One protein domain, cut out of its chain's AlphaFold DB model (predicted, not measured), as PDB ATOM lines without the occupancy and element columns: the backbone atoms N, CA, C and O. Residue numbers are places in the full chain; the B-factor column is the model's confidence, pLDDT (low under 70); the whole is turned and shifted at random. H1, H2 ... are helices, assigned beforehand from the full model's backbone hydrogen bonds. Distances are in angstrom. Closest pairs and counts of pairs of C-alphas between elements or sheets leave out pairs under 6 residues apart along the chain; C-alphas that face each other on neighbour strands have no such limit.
ATOM      1  N   ASP A 166     -56.221  34.683 -12.923       89.81
ATOM      2  CA  ASP A 166     -56.273  33.769 -11.770       89.81
ATOM      3  C   ASP A 166     -54.904  33.600 -11.064       89.81
ATOM      4  O   ASP A 166     -54.754  32.742 -10.196       89.81
ATOM      5  N   ASN A 167     -53.893  34.413 -11.397       91.62
ATOM      6  CA  ASN A 167     -52.495  34.205 -10.992       91.62
ATOM      7  C   ASN A 167     -52.298  34.044  -9.475       91.62
ATOM      8  O   ASN A 167     -51.755  33.035  -9.019       91.62
ATOM      9  N   TYR A 168     -52.770  35.005  -8.674       92.00
ATOM     10  CA  TYR A 168     -52.652  34.901  -7.218       92.00
ATOM     11  C   TYR A 168     -53.512  33.757  -6.662       92.00
ATOM     12  O   TYR A 168     -53.130  33.123  -5.679       92.00
ATOM     13  N   LYS A 169     -54.642  33.426  -7.310       94.69
ATOM     14  CA  LYS A 169     -55.482  32.293  -6.899       94.69
ATOM     15  C   LYS A 169     -54.741  30.977  -7.070       94.69
ATOM     16  O   LYS A 169     -54.801  30.152  -6.164       94.69
ATOM     17  N   VAL A 170     -54.022  30.806  -8.182       95.31
ATOM     18  CA  VAL A 170     -53.159  29.646  -8.454       95.31
ATOM     19  C   VAL A 170     -52.058  29.529  -7.398       95.31
ATOM     20  O   VAL A 170     -51.839  28.441  -6.867       95.31
ATOM     21  N   MET A 171     -51.413  30.644  -7.038       95.06
ATOM     22  CA  MET A 171     -50.410  30.676  -5.968       95.06
ATOM     23  C   MET A 171     -51.005  30.249  -4.616       95.06
ATOM     24  O   MET A 171     -50.491  29.324  -3.984       95.06
ATOM     25  N   LEU A 172     -52.118  30.864  -4.191       95.25
ATOM     26  CA  LEU A 172     -52.801  30.519  -2.938       95.25
ATOM     27  C   LEU A 172     -53.300  29.067  -2.935       95.25
ATOM     28  O   LEU A 172     -53.179  28.386  -1.919       95.25
ATOM     29  N   ALA A 173     -53.807  28.573  -4.068       94.94
ATOM     30  CA  ALA A 173     -54.251  27.192  -4.224       94.94
ATOM     31  C   ALA A 173     -53.090  26.215  -4.024       94.94
ATOM     32  O   ALA A 173     -53.236  25.239  -3.291       94.94
ATOM     33  N   GLY A 174     -51.922  26.494  -4.614       93.50
ATOM     34  CA  GLY A 174     -50.714  25.695  -4.410       93.50
ATOM     35  C   GLY A 174     -50.310  25.634  -2.936       93.50
ATOM     36  O   GLY A 174     -50.094  24.547  -2.398       93.50
ATOM     37  N   ILE A 175     -50.271  26.785  -2.256       92.81
ATOM     38  CA  ILE A 175     -49.935  26.871  -0.824       92.81
ATOM     39  C   ILE A 175     -50.943  26.081   0.026       92.81
ATOM     40  O   ILE A 175     -50.536  25.260   0.849       92.81
ATOM     41  N   LEU A 176     -52.248  26.267  -0.205       91.62
ATOM     42  CA  LEU A 176     -53.312  25.538   0.493       91.62
ATOM     43  C   LEU A 176     -53.186  24.027   0.312       91.62
ATOM     44  O   LEU A 176     -53.248  23.284   1.290       91.62
ATOM     45  N   VAL A 177     -52.987  23.569  -0.927       89.62
ATOM     46  CA  VAL A 177     -52.828  22.145  -1.240       89.62
ATOM     47  C   VAL A 177     -51.602  21.575  -0.532       89.62
ATOM     48  O   VAL A 177     -51.679  20.474   0.010       89.62
ATOM     49  N   ALA A 178     -50.485  22.301  -0.491       87.25
ATOM     50  CA  ALA A 178     -49.277  21.812   0.163       87.25
ATOM     51  C   ALA A 178     -49.389  21.717   1.688       87.25
ATOM     52  O   ALA A 178     -48.834  20.782   2.258       87.25
ATOM     53  N   VAL A 179     -50.088  22.650   2.338       86.81
ATOM     54  CA  VAL A 179     -50.168  22.710   3.807       86.81
ATOM     55  C   VAL A 179     -51.301  21.845   4.374       86.81
ATOM     56  O   VAL A 179     -51.116  21.193   5.395       86.81
ATOM     57  N   GLN A 180     -52.463  21.784   3.719       83.56
ATOM     58  CA  GLN A 180     -53.660  21.090   4.234       83.56
ATOM     59  C   GLN A 180     -53.698  19.577   3.928       83.56
ATOM     60  O   GLN A 180     -54.771  18.966   3.867       83.56
ATOM     61  N   GLN A 181     -52.541  18.947   3.714       66.19
ATOM     62  CA  GLN A 181     -52.460  17.515   3.415       66.19
ATOM     63  C   GLN A 181     -53.123  16.664   4.518       66.19
ATOM     64  O   GLN A 181     -52.830  16.821   5.698       66.19
ATOM     65  N   GLY A 182     -54.005  15.729   4.132       55.53
ATOM     66  CA  GLY A 182     -54.559  14.709   5.044       55.53
ATOM     67  C   GLY A 182     -56.087  14.611   5.136       55.53
ATOM     68  O   GLY A 182     -56.593  13.589   5.597       55.53
ATOM     69  N   ASN A 183     -56.855  15.576   4.625       49.31
ATOM     70  CA  ASN A 183     -58.325  15.512   4.656       49.31
ATOM     71  C   ASN A 183     -58.915  14.732   3.462       49.31
ATOM     72  O   ASN A 183     -59.535  15.298   2.558       49.31
ATOM     73  N   LYS A 184     -58.753  13.401   3.444       50.09
ATOM     74  CA  LYS A 184     -59.567  12.537   2.566       50.09
ATOM     75  C   LYS A 184     -61.002  12.478   3.106       50.09
ATOM     76  O   LYS A 184     -61.200  12.220   4.287       50.09
ATOM     77  N   LEU A 185     -62.005  12.641   2.235       48.59
ATOM     78  CA  LEU A 185     -63.402  12.351   2.598       48.59
ATOM     79  C   LEU A 185     -63.533  10.892   3.023       48.59
ATOM     80  O   LEU A 185     -63.152   9.990   2.265       48.59
ATOM     81  N   SER A 186     -64.152  10.660   4.177       53.00
ATOM     82  CA  SER A 186     -64.614   9.326   4.537       53.00
ATOM     83  C   SER A 186     -65.692   8.862   3.550       53.00
ATOM     84  O   SER A 186     -66.384   9.667   2.917       53.00
ATOM     85  N   ALA A 200     -59.525  19.410  -2.827       86.44
ATOM     86  CA  ALA A 200     -59.972  18.958  -4.147       86.44
ATOM     87  C   ALA A 200     -60.386  20.132  -5.051       86.44
ATOM     88  O   ALA A 200     -60.058  20.131  -6.238       86.44
ATOM     89  N   ARG A 201     -61.041  21.158  -4.486       89.12
ATOM     90  CA  ARG A 201     -61.391  22.387  -5.218       89.12
ATOM     91  C   ARG A 201     -60.141  23.154  -5.648       89.12
ATOM     92  O   ARG A 201     -60.070  23.616  -6.783       89.12
ATOM     93  N   GLN A 202     -59.142  23.234  -4.770       93.62
ATOM     94  CA  GLN A 202     -57.871  23.899  -5.064       93.62
ATOM     95  C   GLN A 202     -57.063  23.151  -6.139       93.62
ATOM     96  O   GLN A 202     -56.565  23.773  -7.074       93.62
ATOM     97  N   ILE A 203     -57.014  21.815  -6.087       92.62
ATOM     98  CA  ILE A 203     -56.421  20.984  -7.152       92.62
ATOM     99  C   ILE A 203     -57.131  21.224  -8.490       92.62
ATOM    100  O   ILE A 203     -56.470  21.405  -9.513       92.62
ATOM    101  N   GLN A 204     -58.468  21.263  -8.492       93.31
ATOM    102  CA  GLN A 204     -59.241  21.539  -9.701       93.31
ATOM    103  C   GLN A 204     -58.945  22.939 -10.261       93.31
ATOM    104  O   GLN A 204     -58.838  23.080 -11.478       93.31
ATOM    105  N   LEU A 205     -58.770  23.950  -9.401       94.38
ATOM    106  CA  LEU A 205     -58.407  25.311  -9.805       94.38
ATOM    107  C   LEU A 205     -57.045  25.348 -10.509       94.38
ATOM    108  O   LEU A 205     -56.944  25.932 -11.590       94.38
ATOM    109  N   ILE A 206     -56.022  24.701  -9.938       96.38
ATOM    110  CA  ILE A 206     -54.677  24.630 -10.539       96.38
ATOM    111  C   ILE A 206     -54.734  23.862 -11.865       96.38
ATOM    112  O   ILE A 206     -54.217  24.331 -12.876       96.38
ATOM    113  N   HIS A 207     -55.404  22.706 -11.887       95.81
ATOM    114  CA  HIS A 207     -55.540  21.885 -13.092       95.81
ATOM    115  C   HIS A 207     -56.246  22.638 -14.227       95.81
ATOM    116  O   HIS A 207     -55.769  22.631 -15.358       95.81
ATOM    117  N   ARG A 208     -57.352  23.325 -13.925       95.38
ATOM    118  CA  ARG A 208     -58.067  24.163 -14.893       95.38
ATOM    119  C   ARG A 208     -57.155  25.259 -15.447       95.38
ATOM    120  O   ARG A 208     -57.072  25.413 -16.659       95.38
ATOM    121  N   ASN A 209     -56.422  25.957 -14.581       95.75
ATOM    122  CA  ASN A 209     -55.509  27.021 -14.999       95.75
ATOM    123  C   ASN A 209     -54.360  26.512 -15.881       95.75
ATOM    124  O   ASN A 209     -54.023  27.173 -16.860       95.75
ATOM    125  N   ASN A 210     -53.809  25.322 -15.608       96.00
ATOM    126  CA  ASN A 210     -52.813  24.685 -16.482       96.00
ATOM    127  C   ASN A 210     -53.334  24.463 -17.916       96.00
ATOM    128  O   ASN A 210     -52.549  24.510 -18.862       96.00
ATOM    129  N   LEU A 211     -54.642  24.231 -18.087       94.50
ATOM    130  CA  LEU A 211     -55.276  24.050 -19.396       94.50
ATOM    131  C   LEU A 211     -55.661  25.390 -20.041       94.50
ATOM    132  O   LEU A 211     -55.284  25.655 -21.180       94.50
ATOM    133  N   GLU A 212     -56.371  26.256 -19.315       93.12
ATOM    134  CA  GLU A 212     -56.918  27.517 -19.841       93.12
ATOM    135  C   GLU A 212     -55.827  28.533 -20.203       93.12
ATOM    136  O   GLU A 212     -55.953  29.260 -21.188       93.12
ATOM    137  N   THR A 213     -54.719  28.562 -19.458       92.25
ATOM    138  CA  THR A 213     -53.611  29.502 -19.705       92.25
ATOM    139  C   THR A 213     -52.525  28.932 -20.620       92.25
ATOM    140  O   THR A 213     -51.532  29.606 -20.897       92.25
ATOM    141  N   MET A 214     -52.701  27.712 -21.143       92.44
ATOM    142  CA  MET A 214     -51.664  26.992 -21.891       92.44
ATOM    143  C   MET A 214     -51.164  27.754 -23.123       92.44
ATOM    144  O   MET A 214     -49.968  27.748 -23.406       92.44
ATOM    145  N   ALA A 215     -52.051  28.441 -23.845       91.44
ATOM    146  CA  ALA A 215     -51.667  29.253 -24.999       91.44
ATOM    147  C   ALA A 215     -50.748  30.424 -24.608       91.44
ATOM    148  O   ALA A 215     -49.764  30.686 -25.299       91.44
ATOM    149  N   ALA A 216     -51.033  31.081 -23.479       91.88
ATOM    150  CA  ALA A 216     -50.224  32.175 -22.951       91.88
ATOM    151  C   ALA A 216     -48.903  31.676 -22.345       91.88
ATOM    152  O   ALA A 216     -47.863  32.301 -22.539       91.88
ATOM    153  N   ALA A 217     -48.926  30.531 -21.657       91.00
ATOM    154  CA  ALA A 217     -47.733  29.926 -21.074       91.00
ATOM    155  C   ALA A 217     -46.789  29.366 -22.150       91.00
ATOM    156  O   ALA A 217     -45.572  29.416 -21.987       91.00
ATOM    157  N   LEU A 218     -47.328  28.848 -23.261       92.12
ATOM    158  CA  LEU A 218     -46.585  28.156 -24.322       92.12
ATOM    159  C   LEU A 218     -46.771  28.834 -25.694       92.12
ATOM    160  O   LEU A 218     -47.209  28.185 -26.654       92.12
ATOM    161  N   PRO A 219     -46.416  30.125 -25.838       91.06
ATOM    162  CA  PRO A 219     -46.743  30.900 -27.035       91.06
ATOM    163  C   PRO A 219     -45.986  30.418 -28.281       91.06
ATOM    164  O   PRO A 219     -46.428  30.639 -29.403       91.06
ATOM    165  N   LYS A 220     -44.848  29.733 -28.095       87.75
ATOM    166  CA  LYS A 220     -43.983  29.236 -29.179       87.75
ATOM    167  C   LYS A 220     -44.380  27.861 -29.727       87.75
ATOM    168  O   LYS A 220     -43.787  27.422 -30.708       87.75
ATOM    169  N   LEU A 221     -45.309  27.156 -29.081       88.44
ATOM    170  CA  LEU A 221     -45.762  25.840 -29.539       88.44
ATOM    171  C   LEU A 221     -46.880  25.962 -30.579       88.44
ATOM    172  O   LEU A 221     -47.600  26.960 -30.617       88.44
ATOM    173  N   SER A 222     -47.030  24.941 -31.422       90.31
ATOM    174  CA  SER A 222     -48.176  24.842 -32.330       90.31
ATOM    175  C   SER A 222     -49.452  24.455 -31.572       90.31
ATOM    176  O   SER A 222     -49.383  23.880 -30.484       90.31
ATOM    177  N   ASP A 223     -50.629  24.704 -32.156       89.94
ATOM    178  CA  ASP A 223     -51.903  24.249 -31.570       89.94
ATOM    179  C   ASP A 223     -51.955  22.728 -31.410       89.94
ATOM    180  O   ASP A 223     -52.467  22.227 -30.414       89.94
ATOM    181  N   LYS A 224     -51.345  21.989 -32.344       90.69
ATOM    182  CA  LYS A 224     -51.230  20.529 -32.273       90.69
ATOM    183  C   LYS A 224     -50.383  20.080 -31.079       90.69
ATOM    184  O   LYS A 224     -50.768  19.150 -30.376       90.69
ATOM    185  N   ASP A 225     -49.245  20.734 -30.845       91.44
ATOM    186  CA  ASP A 225     -48.384  20.440 -29.693       91.44
ATOM    187  C   ASP A 225     -49.102  20.778 -28.376       91.44
ATOM    188  O   ASP A 225     -49.048  19.997 -27.426       91.44
ATOM    189  N   ARG A 226     -49.826  21.907 -28.326       92.81
ATOM    190  CA  ARG A 226     -50.650  22.284 -27.165       92.81
ATOM    191  C   ARG A 226     -51.775  21.283 -26.908       92.81
ATOM    192  O   ARG A 226     -51.973  20.890 -25.766       92.81
ATOM    193  N   GLN A 227     -52.463  20.810 -27.945       92.44
ATOM    194  CA  GLN A 227     -53.508  19.795 -27.802       92.44
ATOM    195  C   GLN A 227     -52.947  18.474 -27.255       92.44
ATOM    196  O   GLN A 227     -53.520  17.901 -26.332       92.44
ATOM    197  N   ALA A 228     -51.794  18.022 -27.756       91.25
ATOM    198  CA  ALA A 228     -51.140  16.814 -27.252       91.25
ATOM    199  C   ALA A 228     -50.720  16.946 -25.775       91.25
ATOM    200  O   ALA A 228     -50.823  15.986 -25.009       91.25
ATOM    201  N   LEU A 229     -50.265  18.135 -25.360       92.06
ATOM    202  CA  LEU A 229     -49.981  18.432 -23.957       92.06
ATOM    203  C   LEU A 229     -51.260  18.468 -23.113       92.06
ATOM    204  O   LEU A 229     -51.276  17.865 -22.047       92.06
ATOM    205  N   ALA A 230     -52.341  19.087 -23.589       93.69
ATOM    206  CA  ALA A 230     -53.629  19.094 -22.895       93.69
ATOM    207  C   ALA A 230     -54.155  17.670 -22.650       93.69
ATOM    208  O   ALA A 230     -54.483  17.332 -21.515       93.69
ATOM    209  N   GLU A 231     -54.121  16.798 -23.661       92.44
ATOM    210  CA  GLU A 231     -54.499  15.385 -23.516       92.44
ATOM    211  C   GLU A 231     -53.609  14.635 -22.510       92.44
ATOM    212  O   GLU A 231     -54.082  13.766 -21.775       92.44
ATOM    213  N   TYR A 232     -52.311  14.954 -22.469       92.19
ATOM    214  CA  TYR A 232     -51.378  14.388 -21.493       92.19
ATOM    215  C   TYR A 232     -51.706  14.826 -20.059       92.19
ATOM    216  O   TYR A 232     -51.707  13.992 -19.147       92.19
ATOM    217  N   LEU A 233     -52.031  16.107 -19.862       93.44
ATOM    218  CA  LEU A 233     -52.439  16.644 -18.565       93.44
ATOM    219  C   LEU A 233     -53.774  16.054 -18.102       93.44
ATOM    220  O   LEU A 233     -53.875  15.635 -16.951       93.44
ATOM    221  N   GLU A 234     -54.764  15.950 -18.992       92.44
ATOM    222  CA  GLU A 234     -56.082  15.396 -18.668       92.44
ATOM    223  C   GLU A 234     -56.020  13.917 -18.265       92.44
ATOM    224  O   GLU A 234     -56.703  13.511 -17.322       92.44
ATOM    225  N   LYS A 235     -55.181  13.116 -18.940       91.12
ATOM    226  CA  LYS A 235     -54.996  11.691 -18.612       91.12
ATOM    227  C   LYS A 235     -54.354  11.484 -17.243       91.12
ATOM    228  O   LYS A 235     -54.714  10.534 -16.553       91.12
ATOM    229  N   GLY A 236     -53.387  12.327 -16.870       89.56
ATOM    230  CA  GLY A 236     -52.665  12.198 -15.601       89.56
ATOM    231  C   GLY A 236     -51.925  10.867 -15.429       89.56
ATOM    232  O   GLY A 236     -51.727  10.426 -14.301       89.56
ATOM    233  N   ASP A 237     -51.548  10.193 -16.520       89.62
ATOM    234  CA  ASP A 237     -50.807   8.930 -16.461       89.62
ATOM    235  C   ASP A 237     -49.297   9.197 -16.434       89.62
ATOM    236  O   ASP A 237     -48.686   9.566 -17.437       89.62
ATOM    237  N   LEU A 238     -48.682   8.987 -15.268       85.88
ATOM    238  CA  LEU A 238     -47.246   9.183 -15.064       85.88
ATOM    239  C   LEU A 238     -46.379   8.138 -15.779       85.88
ATOM    240  O   LEU A 238     -45.176   8.365 -15.922       85.88
ATOM    241  N   ASN A 239     -46.959   7.021 -16.222       86.50
ATOM    242  CA  ASN A 239     -46.254   5.998 -16.990       86.50
ATOM    243  C   ASN A 239     -46.382   6.217 -18.504       86.50
ATOM    244  O   ASN A 239     -45.646   5.594 -19.273       86.50
ATOM    245  N   ALA A 240     -47.286   7.097 -18.946       82.56
ATOM    246  CA  ALA A 240     -47.405   7.443 -20.353       82.56
ATOM    247  C   ALA A 240     -46.151   8.200 -20.830       82.56
ATOM    248  O   ALA A 240     -45.630   9.061 -20.108       82.56
ATOM    249  N   PRO A 241     -45.654   7.920 -22.050       78.44
ATOM    250  CA  PRO A 241     -44.531   8.660 -22.605       78.44
ATOM    251  C   PRO A 241     -44.897  10.142 -22.743       78.44
ATOM    252  O   PRO A 241     -46.023  10.483 -23.111       78.44
ATOM    253  N   LYS A 242     -43.928  11.026 -22.468       78.44
ATOM    254  CA  LYS A 242     -44.099  12.468 -22.688       78.44
ATOM    255  C   LYS A 242     -44.460  12.715 -24.163       78.44
ATOM    256  O   LYS A 242     -43.865  12.063 -25.030       78.44
ATOM    257  N   PRO A 243     -45.389  13.638 -24.471       82.50
ATOM    258  CA  PRO A 243     -45.724  13.958 -25.854       82.50
ATOM    259  C   PRO A 243     -44.481  14.362 -26.647       82.50
ATOM    260  O   PRO A 243     -43.687  15.186 -26.192       82.50
ATOM    261  N   ALA A 244     -44.311  13.785 -27.836       80.25
ATOM    262  CA  ALA A 244     -43.253  14.190 -28.749       80.25
ATOM    263  C   ALA A 244     -43.612  15.557 -29.345       80.25
ATOM    264  O   ALA A 244     -44.481  15.649 -30.212       80.25
ATOM    265  N   LEU A 245     -42.967  16.612 -28.846       82.62
ATOM    266  CA  LEU A 245     -43.189  17.981 -29.307       82.62
ATOM    267  C   LEU A 245     -42.315  18.289 -30.523       82.62
ATOM    268  O   LEU A 245     -41.182  17.817 -30.625       82.62
ATOM    269  N   SER A 246     -42.815  19.141 -31.414       73.94
ATOM    270  CA  SER A 246     -42.059  19.593 -32.590       73.94
ATOM    271  C   SER A 246     -40.816  20.447 -32.257       73.94
ATOM    272  O   SER A 246     -39.934  20.612 -33.100       73.94
ATOM    273  N   ALA A 247     -40.712  20.978 -31.033       67.75
ATOM    274  CA  ALA A 247     -39.667  21.916 -30.625       67.75
ATOM    275  C   ALA A 247     -38.436  21.243 -29.976       67.75
ATOM    276  O   ALA A 247     -38.550  20.404 -29.084       67.75
ATOM    277  N   ALA A 248     -37.234  21.684 -30.368       58.34
ATOM    278  CA  ALA A 248     -35.951  21.061 -30.006       58.34
ATOM    279  C   ALA A 248     -35.601  21.072 -28.502       58.34
ATOM    280  O   ALA A 248     -34.843  20.222 -28.038       58.34
ATOM    281  N   TRP A 249     -36.139  22.013 -27.724       63.81
ATOM    282  CA  TRP A 249     -35.835  22.144 -26.296       63.81
ATOM    283  C   TRP A 249     -36.515  21.061 -25.432       63.81
ATOM    284  O   TRP A 249     -36.105  20.853 -24.297       63.81
ATOM    285  N   ALA A 250     -37.493  20.323 -25.973       56.09
ATOM    286  CA  ALA A 250     -38.268  19.318 -25.243       56.09
ATOM    287  C   ALA A 250     -37.503  18.010 -24.929       56.09
ATOM    288  O   ALA A 250     -38.013  17.178 -24.183       56.09
ATOM    289  N   ASN A 251     -36.286  17.825 -25.470       55.53
ATOM    290  CA  ASN A 251     -35.539  16.554 -25.436       55.53
ATOM    291  C   ASN A 251     -34.054  16.692 -25.025       55.53
ATOM    292  O   ASN A 251     -33.241  15.818 -25.331       55.53
ATOM    293  N   ALA A 252     -33.653  17.786 -24.371       60.03
ATOM    294  CA  ALA A 252     -32.247  18.006 -24.020       60.03
ATOM    295  C   ALA A 252     -31.775  17.053 -22.898       60.03
ATOM    296  O   ALA A 252     -32.160  17.204 -21.743       60.03
ATOM    297  N   ALA A 253     -30.906  16.090 -23.231       59.00
ATOM    298  CA  ALA A 253     -30.315  15.153 -22.265       59.00
ATOM    299  C   ALA A 253     -29.163  15.760 -21.431       59.00
ATOM    300  O   ALA A 253     -28.815  15.229 -20.380       59.00
ATOM    301  N   ASN A 254     -28.554  16.857 -21.900       78.69
ATOM    302  CA  ASN A 254     -27.448  17.534 -21.217       78.69
ATOM    303  C   ASN A 254     -27.988  18.571 -20.202       78.69
ATOM    304  O   ASN A 254     -28.713  19.473 -20.632       78.69
ATOM    305  N   PRO A 255     -27.588  18.514 -18.915       83.69
ATOM    306  CA  PRO A 255     -27.946  19.485 -17.875       83.69
ATOM    307  C   PRO A 255     -27.866  20.960 -18.292       83.69
ATOM    308  O   PRO A 255     -28.824  21.710 -18.110       83.69
ATOM    309  N   SER A 256     -26.763  21.384 -18.914       81.69
ATOM    310  CA  SER A 256     -26.576  22.793 -19.297       81.69
ATOM    311  C   SER A 256     -27.516  23.213 -20.430       81.69
ATOM    312  O   SER A 256     -28.046  24.322 -20.425       81.69
ATOM    313  N   ALA A 257     -27.772  22.315 -21.386       81.56
ATOM    314  CA  ALA A 257     -28.718  22.565 -22.472       81.56
ATOM    315  C   ALA A 257     -30.169  22.592 -21.964       81.56
ATOM    316  O   ALA A 257     -30.959  23.417 -22.420       81.56
ATOM    317  N   ALA A 258     -30.502  21.740 -20.988       82.94
ATOM    318  CA  ALA A 258     -31.803  21.749 -20.330       82.94
ATOM    319  C   ALA A 258     -32.042  23.079 -19.596       82.94
ATOM    320  O   ALA A 258     -33.069  23.718 -19.801       82.94
ATOM    321  N   LEU A 259     -31.070  23.567 -18.816       89.19
ATOM    322  CA  LEU A 259     -31.182  24.851 -18.102       89.19
ATOM    323  C   LEU A 259     -31.235  26.074 -19.033       89.19
ATOM    324  O   LEU A 259     -31.800  27.110 -18.667       89.19
ATOM    325  N   ALA A 260     -30.699  25.959 -20.248       86.81
ATOM    326  CA  ALA A 260     -30.792  26.986 -21.283       86.81
ATOM    327  C   ALA A 260     -32.134  26.982 -22.045       86.81
ATOM    328  O   ALA A 260     -32.418  27.930 -22.781       86.81
ATOM    329  N   ALA A 261     -32.978  25.958 -21.878       84.62
ATOM    330  CA  ALA A 261     -34.265  25.866 -22.562       84.62
ATOM    331  C   ALA A 261     -35.205  27.026 -22.181       84.62
ATOM    332  O   ALA A 261     -35.344  27.387 -21.012       84.62
ATOM    333  N   ARG A 262     -35.863  27.616 -23.187       86.19
ATOM    334  CA  ARG A 262     -36.844  28.713 -23.045       86.19
ATOM    335  C   ARG A 262     -38.098  28.423 -23.873       86.19
ATOM    336  O   ARG A 262     -38.493  29.206 -24.747       86.19
ATOM    337  N   GLY A 263     -38.649  27.234 -23.638       86.00
ATOM    338  CA  GLY A 263     -39.809  26.685 -24.329       86.00
ATOM    339  C   GLY A 263     -41.160  27.203 -23.853       86.00
ATOM    340  O   GLY A 263     -42.103  27.255 -24.639       86.00
ATOM    341  N   ALA A 264     -41.222  27.638 -22.598       89.75
ATOM    342  CA  ALA A 264     -42.376  28.283 -21.987       89.75
ATOM    343  C   ALA A 264     -42.046  29.730 -21.587       89.75
ATOM    344  O   ALA A 264     -40.887  30.047 -21.293       89.75
ATOM    345  N   GLU A 265     -43.065  30.591 -21.574       93.88
ATOM    346  CA  GLU A 265     -43.026  31.930 -20.980       93.88
ATOM    347  C   GLU A 265     -42.599  31.804 -19.507       93.88
ATOM    348  O   GLU A 265     -43.048  30.911 -18.790       93.88
ATOM    349  N   THR A 266     -41.635  32.625 -19.091       92.88
ATOM    350  CA  THR A 266     -40.853  32.401 -17.866       92.88
ATOM    351  C   THR A 266     -41.704  32.582 -16.616       92.88
ATOM    352  O   THR A 266     -41.638  31.744 -15.716       92.88
ATOM    353  N   TYR A 267     -42.528  33.628 -16.582       93.12
ATOM    354  CA  TYR A 267     -43.356  33.944 -15.427       93.12
ATOM    355  C   TYR A 267     -44.438  32.879 -15.205       93.12
ATOM    356  O   TYR A 267     -44.520  32.282 -14.128       93.12
ATOM    357  N   LEU A 268     -45.225  32.565 -16.239       93.31
ATOM    358  CA  LEU A 268     -46.299  31.576 -16.150       93.31
ATOM    359  C   LEU A 268     -45.762  30.167 -15.890       93.31
ATOM    360  O   LEU A 268     -46.350  29.440 -15.091       93.31
ATOM    361  N   ALA A 269     -44.635  29.784 -16.501       93.38
ATOM    362  CA  ALA A 269     -43.996  28.500 -16.209       93.38
ATOM    363  C   ALA A 269     -43.548  28.405 -14.746       93.38
ATOM    364  O   ALA A 269     -43.770  27.376 -14.109       93.38
ATOM    365  N   GLY A 270     -42.961  29.475 -14.202       94.12
ATOM    366  CA  GLY A 270     -42.588  29.561 -12.793       94.12
ATOM    367  C   GLY A 270     -43.793  29.406 -11.861       94.12
ATOM    368  O   GLY A 270     -43.775  28.548 -10.977       94.12
ATOM    369  N   LEU A 271     -44.859  30.177 -12.092       95.19
ATOM    370  CA  LEU A 271     -46.074  30.182 -11.272       95.19
ATOM    371  C   LEU A 271     -46.835  28.846 -11.329       95.19
ATOM    372  O   LEU A 271     -47.060  28.210 -10.296       95.19
ATOM    373  N   LEU A 272     -47.214  28.404 -12.531       96.25
ATOM    374  CA  LEU A 272     -48.003  27.185 -12.743       96.25
ATOM    375  C   LEU A 272     -47.194  25.930 -12.413       96.25
ATOM    376  O   LEU A 272     -47.724  24.991 -11.815       96.25
ATOM    377  N   GLY A 273     -45.897  25.931 -12.733       95.75
ATOM    378  CA  GLY A 273     -44.968  24.868 -12.359       95.75
ATOM    379  C   GLY A 273     -44.830  24.734 -10.845       95.75
ATOM    380  O   GLY A 273     -44.927  23.624 -10.325       95.75
ATOM    381  N   THR A 274     -44.697  25.848 -10.116       95.31
ATOM    382  CA  THR A 274     -44.600  25.833  -8.645       95.31
ATOM    383  C   THR A 274     -45.909  25.394  -7.990       95.31
ATOM    384  O   THR A 274     -45.891  24.536  -7.108       95.31
ATOM    385  N   ALA A 275     -47.062  25.899  -8.439       95.44
ATOM    386  CA  ALA A 275     -48.362  25.455  -7.924       95.44
ATOM    387  C   ALA A 275     -48.610  23.960  -8.197       95.44
ATOM    388  O   ALA A 275     -49.074  23.228  -7.322       95.44
ATOM    389  N   SER A 276     -48.232  23.485  -9.387       96.12
ATOM    390  CA  SER A 276     -48.315  22.070  -9.756       96.12
ATOM    391  C   SER A 276     -47.367  21.202  -8.922       96.12
ATOM    392  O   SER A 276     -47.771  20.134  -8.469       96.12
ATOM    393  N   PHE A 277     -46.148  21.676  -8.634       94.56
ATOM    394  CA  PHE A 277     -45.216  21.027  -7.706       94.56
ATOM    395  C   PHE A 277     -45.805  20.880  -6.299       94.56
ATOM    396  O   PHE A 277     -45.750  19.802  -5.704       94.56
ATOM    397  N   LEU A 278     -46.440  21.932  -5.782       91.88
ATOM    398  CA  LEU A 278     -47.056  21.916  -4.457       91.88
ATOM    399  C   LEU A 278     -48.206  20.891  -4.346       91.88
ATOM    400  O   LEU A 278     -48.392  20.309  -3.271       91.88
ATOM    401  N   GLY A 279     -48.902  20.595  -5.451       90.12
ATOM    402  CA  GLY A 279     -49.974  19.593  -5.528       90.12
ATOM    403  C   GLY A 279     -49.610  18.223  -6.116       90.12
ATOM    404  O   GLY A 279     -50.467  17.338  -6.132       90.12
ATOM    405  N   ALA A 280     -48.369  18.016  -6.566       89.88
ATOM    406  CA  ALA A 280     -47.960  16.842  -7.346       89.88
ATOM    407  C   ALA A 280     -48.168  15.491  -6.630       89.88
ATOM    408  O   ALA A 280     -48.429  14.481  -7.277       89.88
ATOM    409  N   GLU A 281     -48.081  15.462  -5.300       84.50
ATOM    410  CA  GLU A 281     -48.284  14.241  -4.502       84.50
ATOM    411  C   GLU A 281     -49.756  13.833  -4.376       84.50
ATOM    412  O   GLU A 281     -50.067  12.685  -4.064       84.50
ATOM    413  N   GLN A 282     -50.673  14.779  -4.581       84.69
ATOM    414  CA  GLN A 282     -52.100  14.593  -4.322       84.69
ATOM    415  C   GLN A 282     -52.899  14.346  -5.597       84.69
ATOM    416  O   GLN A 282     -53.960  13.725  -5.534       84.69
ATOM    417  N   ASP A 283     -52.394  14.810  -6.742       89.75
ATOM    418  CA  ASP A 283     -53.027  14.605  -8.036       89.75
ATOM    419  C   ASP A 283     -51.978  14.376  -9.137       89.75
ATOM    420  O   ASP A 283     -51.149  15.256  -9.404       89.75
ATOM    421  N   PRO A 284     -52.009  13.218  -9.820       91.38
ATOM    422  CA  PRO A 284     -51.011  12.892 -10.828       91.38
ATOM    423  C   PRO A 284     -51.090  13.803 -12.064       91.38
ATOM    424  O   PRO A 284     -50.083  13.973 -12.748       91.38
ATOM    425  N   ARG A 285     -52.225  14.470 -12.322       94.69
ATOM    426  CA  ARG A 285     -52.352  15.462 -13.404       94.69
ATOM    427  C   ARG A 285     -51.502  16.700 -13.125       94.69
ATOM    428  O   ARG A 285     -50.880  17.240 -14.037       94.69
ATOM    429  N   LEU A 286     -51.404  17.117 -11.858       94.69
ATOM    430  CA  LEU A 286     -50.510  18.204 -11.450       94.69
ATOM    431  C   LEU A 286     -49.038  17.784 -11.548       94.69
ATOM    432  O   LEU A 286     -48.205  18.567 -11.997       94.69
ATOM    433  N   ARG A 287     -48.705  16.526 -11.233       92.81
ATOM    434  CA  ARG A 287     -47.346  16.006 -11.458       92.81
ATOM    435  C   ARG A 287     -46.991  15.928 -12.953       92.81
ATOM    436  O   ARG A 287     -45.875  16.279 -13.329       92.81
ATOM    437  N   CYS A 288     -47.940  15.580 -13.828       93.56
ATOM    438  CA  CYS A 288     -47.772  15.703 -15.283       93.56
ATOM    439  C   CYS A 288     -47.529  17.161 -15.720       93.56
ATOM    440  O   CYS A 288     -46.641  17.408 -16.539       93.56
ATOM    441  N   ALA A 289     -48.250  18.131 -15.147       95.25
ATOM    442  CA  ALA A 289     -48.026  19.553 -15.417       95.25
ATOM    443  C   ALA A 289     -46.629  20.014 -14.975       95.25
ATOM    444  O   ALA A 289     -45.928  20.673 -15.742       95.25
ATOM    445  N   LEU A 290     -46.169  19.593 -13.793       94.69
ATOM    446  CA  LEU A 290     -44.800  19.844 -13.337       94.69
ATOM    447  C   LEU A 290     -43.763  19.279 -14.323       94.69
ATOM    448  O   LEU A 290     -42.865  20.005 -14.754       94.69
ATOM    449  N   ARG A 291     -43.904  18.008 -14.723       91.69
ATOM    450  CA  ARG A 291     -43.017  17.344 -15.700       91.69
ATOM    451  C   ARG A 291     -42.957  18.075 -17.031       91.69
ATOM    452  O   ARG A 291     -41.888  18.131 -17.641       91.69
ATOM    453  N   MET A 292     -44.098  18.594 -17.485       91.50
ATOM    454  CA  MET A 292     -44.177  19.437 -18.670       91.50
ATOM    455  C   MET A 292     -43.309  20.678 -18.456       91.50
ATOM    456  O   MET A 292     -42.301  20.808 -19.144       91.50
ATOM    457  N   TYR A 293     -43.614  21.535 -17.474       93.62
ATOM    458  CA  TYR A 293     -42.887  22.799 -17.276       93.62
ATOM    459  C   TYR A 293     -41.384  22.619 -17.014       93.62
ATOM    460  O   TYR A 293     -40.591  23.382 -17.562       93.62
ATOM    461  N   LEU A 294     -40.965  21.583 -16.276       91.38
ATOM    462  CA  LEU A 294     -39.545  21.238 -16.101       91.38
ATOM    463  C   LEU A 294     -38.863  20.826 -17.410       91.38
ATOM    464  O   LEU A 294     -37.673  21.063 -17.584       91.38
ATOM    465  N   GLY A 295     -39.596  20.217 -18.342       88.50
ATOM    466  CA  GLY A 295     -39.088  19.922 -19.680       88.50
ATOM    467  C   GLY A 295     -38.984  21.162 -20.570       88.50
ATOM    468  O   GLY A 295     -38.124  21.203 -21.445       88.50
ATOM    469  N   LEU A 296     -39.844  22.168 -20.361       89.19
ATOM    470  CA  LEU A 296     -39.910  23.333 -21.249       89.19
ATOM    471  C   LEU A 296     -39.064  24.523 -20.786       89.19
ATOM    472  O   LEU A 296     -38.519  25.258 -21.615       89.19
ATOM    473  N   ASN A 297     -38.980  24.746 -19.477       91.75
ATOM    474  CA  ASN A 297     -38.226  25.843 -18.877       91.75
ATOM    475  C   ASN A 297     -37.828  25.497 -17.423       91.75
ATOM    476  O   ASN A 297     -38.362  26.080 -16.474       91.75
ATOM    477  N   PRO A 298     -36.901  24.540 -17.219       92.00
ATOM    478  CA  PRO A 298     -36.538  24.071 -15.882       92.00
ATOM    479  C   PRO A 298     -35.957  25.181 -15.007       92.00
ATOM    480  O   PRO A 298     -36.254  25.222 -13.821       92.00
ATOM    481  N   ALA A 299     -35.175  26.108 -15.572       92.81
ATOM    482  CA  ALA A 299     -34.560  27.188 -14.801       92.81
ATOM    483  C   ALA A 299     -35.607  28.083 -14.112       92.81
ATOM    484  O   ALA A 299     -35.478  28.358 -12.923       92.81
ATOM    485  N   ALA A 300     -36.670  28.473 -14.827       92.25
ATOM    486  CA  ALA A 300     -37.740  29.307 -14.276       92.25
ATOM    487  C   ALA A 300     -38.508  28.604 -13.145       92.25
ATOM    488  O   ALA A 300     -38.780  29.199 -12.099       92.25
ATOM    489  N   VAL A 301     -38.824  27.320 -13.341       94.88
ATOM    490  CA  VAL A 301     -39.537  26.493 -12.357       94.88
ATOM    491  C   VAL A 301     -38.673  26.267 -11.116       94.88
ATOM    492  O   VAL A 301     -39.131  26.501 -10.001       94.88
ATOM    493  N   LEU A 302     -37.409  25.869 -11.294       94.50
ATOM    494  CA  LEU A 302     -36.472  25.651 -10.189       94.50
ATOM    495  C   LEU A 302     -36.216  26.935  -9.395       94.50
ATOM    496  O   LEU A 302     -36.192  26.889  -8.166       94.50
ATOM    497  N   GLN A 303     -36.070  28.078 -10.075       91.94
ATOM    498  CA  GLN A 303     -35.917  29.385  -9.433       91.94
ATOM    499  C   GLN A 303     -37.115  29.708  -8.539       91.94
ATOM    500  O   GLN A 303     -36.926  30.014  -7.363       91.94
ATOM    501  N   ASN A 304     -38.339  29.582  -9.060       91.81
ATOM    502  CA  ASN A 304     -39.553  29.877  -8.297       91.81
ATOM    503  C   ASN A 304     -39.777  28.886  -7.146       91.81
ATOM    504  O   ASN A 304     -40.124  29.312  -6.048       91.81
ATOM    505  N   ILE A 305     -39.495  27.591  -7.335       92.81
ATOM    506  CA  ILE A 305     -39.596  26.598  -6.254       92.81
ATOM    507  C   ILE A 305     -38.582  26.902  -5.144       92.81
ATOM    508  O   ILE A 305     -38.965  27.058  -3.986       92.81
ATOM    509  N   LEU A 306     -37.292  27.035  -5.476       89.62
ATOM    510  CA  LEU A 306     -36.231  27.228  -4.479       89.62
ATOM    511  C   LEU A 306     -36.286  28.599  -3.790       89.62
ATOM    512  O   LEU A 306     -35.730  28.755  -2.697       89.62
ATOM    513  N   ARG A 307     -36.940  29.590  -4.408       86.81
ATOM    514  CA  ARG A 307     -37.150  30.933  -3.854       86.81
ATOM    515  C   ARG A 307     -38.475  31.055  -3.090       86.81
ATOM    516  O   ARG A 307     -38.472  31.573  -1.971       86.81
ATOM    517  N   GLY A 308     -39.583  30.579  -3.639       84.56
ATOM    518  CA  GLY A 308     -40.924  30.782  -3.084       84.56
ATOM    519  C   GLY A 308     -41.351  29.734  -2.055       84.56
ATOM    520  O   GLY A 308     -42.000  30.072  -1.067       84.56
ATOM    521  N   VAL A 309     -40.959  28.469  -2.226       88.94
ATOM    522  CA  VAL A 309     -41.424  27.388  -1.344       88.94
ATOM    523  C   VAL A 309     -40.665  27.403  -0.018       88.94
ATOM    524  O   VAL A 309     -39.441  27.560   0.019       88.94
ATOM    525  N   SER A 310     -41.392  27.248   1.093       84.44
ATOM    526  CA  SER A 310     -40.784  27.195   2.424       84.44
ATOM    527  C   SER A 310     -39.868  25.981   2.568       84.44
ATOM    528  O   SER A 310     -40.161  24.902   2.054       84.44
ATOM    529  N   GLN A 311     -38.763  26.130   3.302       85.25
ATOM    530  CA  GLN A 311     -37.830  25.017   3.523       85.25
ATOM    531  C   GLN A 311     -38.515  23.849   4.237       85.25
ATOM    532  O   GLN A 311     -38.238  22.699   3.918       85.25
ATOM    533  N   HIS A 312     -39.436  24.150   5.159       80.81
ATOM    534  CA  HIS A 312     -40.264  23.144   5.810       80.81
ATOM    535  C   HIS A 312     -41.123  22.401   4.792       80.81
ATOM    536  O   HIS A 312     -41.008  21.198   4.720       80.81
ATOM    537  N   VAL A 313     -41.888  23.068   3.928       82.69
ATOM    538  CA  VAL A 313     -42.720  22.374   2.924       82.69
ATOM    539  C   VAL A 313     -41.876  21.619   1.892       82.69
ATOM    540  O   VAL A 313     -42.297  20.580   1.400       82.69
ATOM    541  N   MET A 314     -40.684  22.117   1.558       84.31
ATOM    542  CA  MET A 314     -39.782  21.450   0.616       84.31
ATOM    543  C   MET A 314     -39.147  20.172   1.193       84.31
ATOM    544  O   MET A 314     -38.879  19.235   0.441       84.31
TER     545      MET A 314
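AT A GLANCE: This is residues 166 to 186 and 200 to 314 of the 1182 residues of the protein "DUF4132 domain-containing protein" of Faecalibacterium sp. An192 (UniProt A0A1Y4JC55). A helical hairpin of H7 and H8 forms the middle of a five-helix bundle, with H1, H2 and H4 ranged along one side and H9 crossing H7 on the other. The small helices H5 and H6 pack at one end, by H8 and H9 respectively, and H10 lies near H1 toward the other end. The 136 printed residues include ten named helices, H1 to H10 in order, and no named strand: the class is all helix. The whole is compact, with a radius of gyration of the C-alphas of 14.2 A, and spans 44 by 29 by 28 A, only just elongated.

HOW THE PARTS SIT: H1, residues 167 to 179, touches H7, residues 266 to 279, the same way at a shallow tilt of 27 degrees; their closest C-alphas, Gly 174 and Ala 275, are 4.2 A apart. H2, residues 200 to 212, touches H1 at a steep tilt of 38 degrees, opposite ways, closest at the C-alphas of Ala 173 and Gln 202, 5.0 A. H3, residues 214 to 217, touches residues 266 to 269 of H7 alone, closest at C-alphas 217 and 268, 5.4 A. H4, residues 223 to 235, touches H8, residues 284 to 296, closest at C-alphas 233 and 285, 5.3 A, and is apart from H7. H5, residues 248 to 251, touches residues 295 to 296 of H8 alone, closest at C-alphas 250 and 295, 5.7 A. H6, residues 255 to 259, only just touches H9, residues 298 to 308, with 3 pairs of C-alphas within 8 A, the closest being 259 and 299, 5.3 A. H7 and H8 are a hairpin at a shallow tilt of 30 degrees, closest at C-alphas 276 and 286, 4.8 A. H9 touches H7 at a steep tilt of 63 degrees, closest at C-alphas 270 and 301, 4.3 A. H10, residues 311 to 314, is close to H1 but not clearly touching, closest at C-alphas 178 and 313, 7.1 A. Every O i to N i+4 pair is within hydrogen-bond range in H1, H2, H4, H6, H7, H8 and H9; H3, H5 and H10 are too short for one.

IN THESE COORDINATES: H1 begins at C-alpha 167 (-52.495, 34.205, -10.992) and is 18.9 A long. H2 is 18.1 A, H4 18.3 A, H7 20.0 A, H8 18.5 A and H9 15.1 A. H10 ends at C-alpha 314 (-39.782, 21.450, 0.616).

THE WHOLE: The C-alphas farthest apart are those of Ser 186 and Ser 256, 46.9 A. Residues 187 to 199 are not printed; C-alphas 186 and 200 are 13.8 A apart across the cut. The link from H4 to H5 is long, 12 residues. Residues 181 to 186 and 247 to 253 have pLDDT under 70.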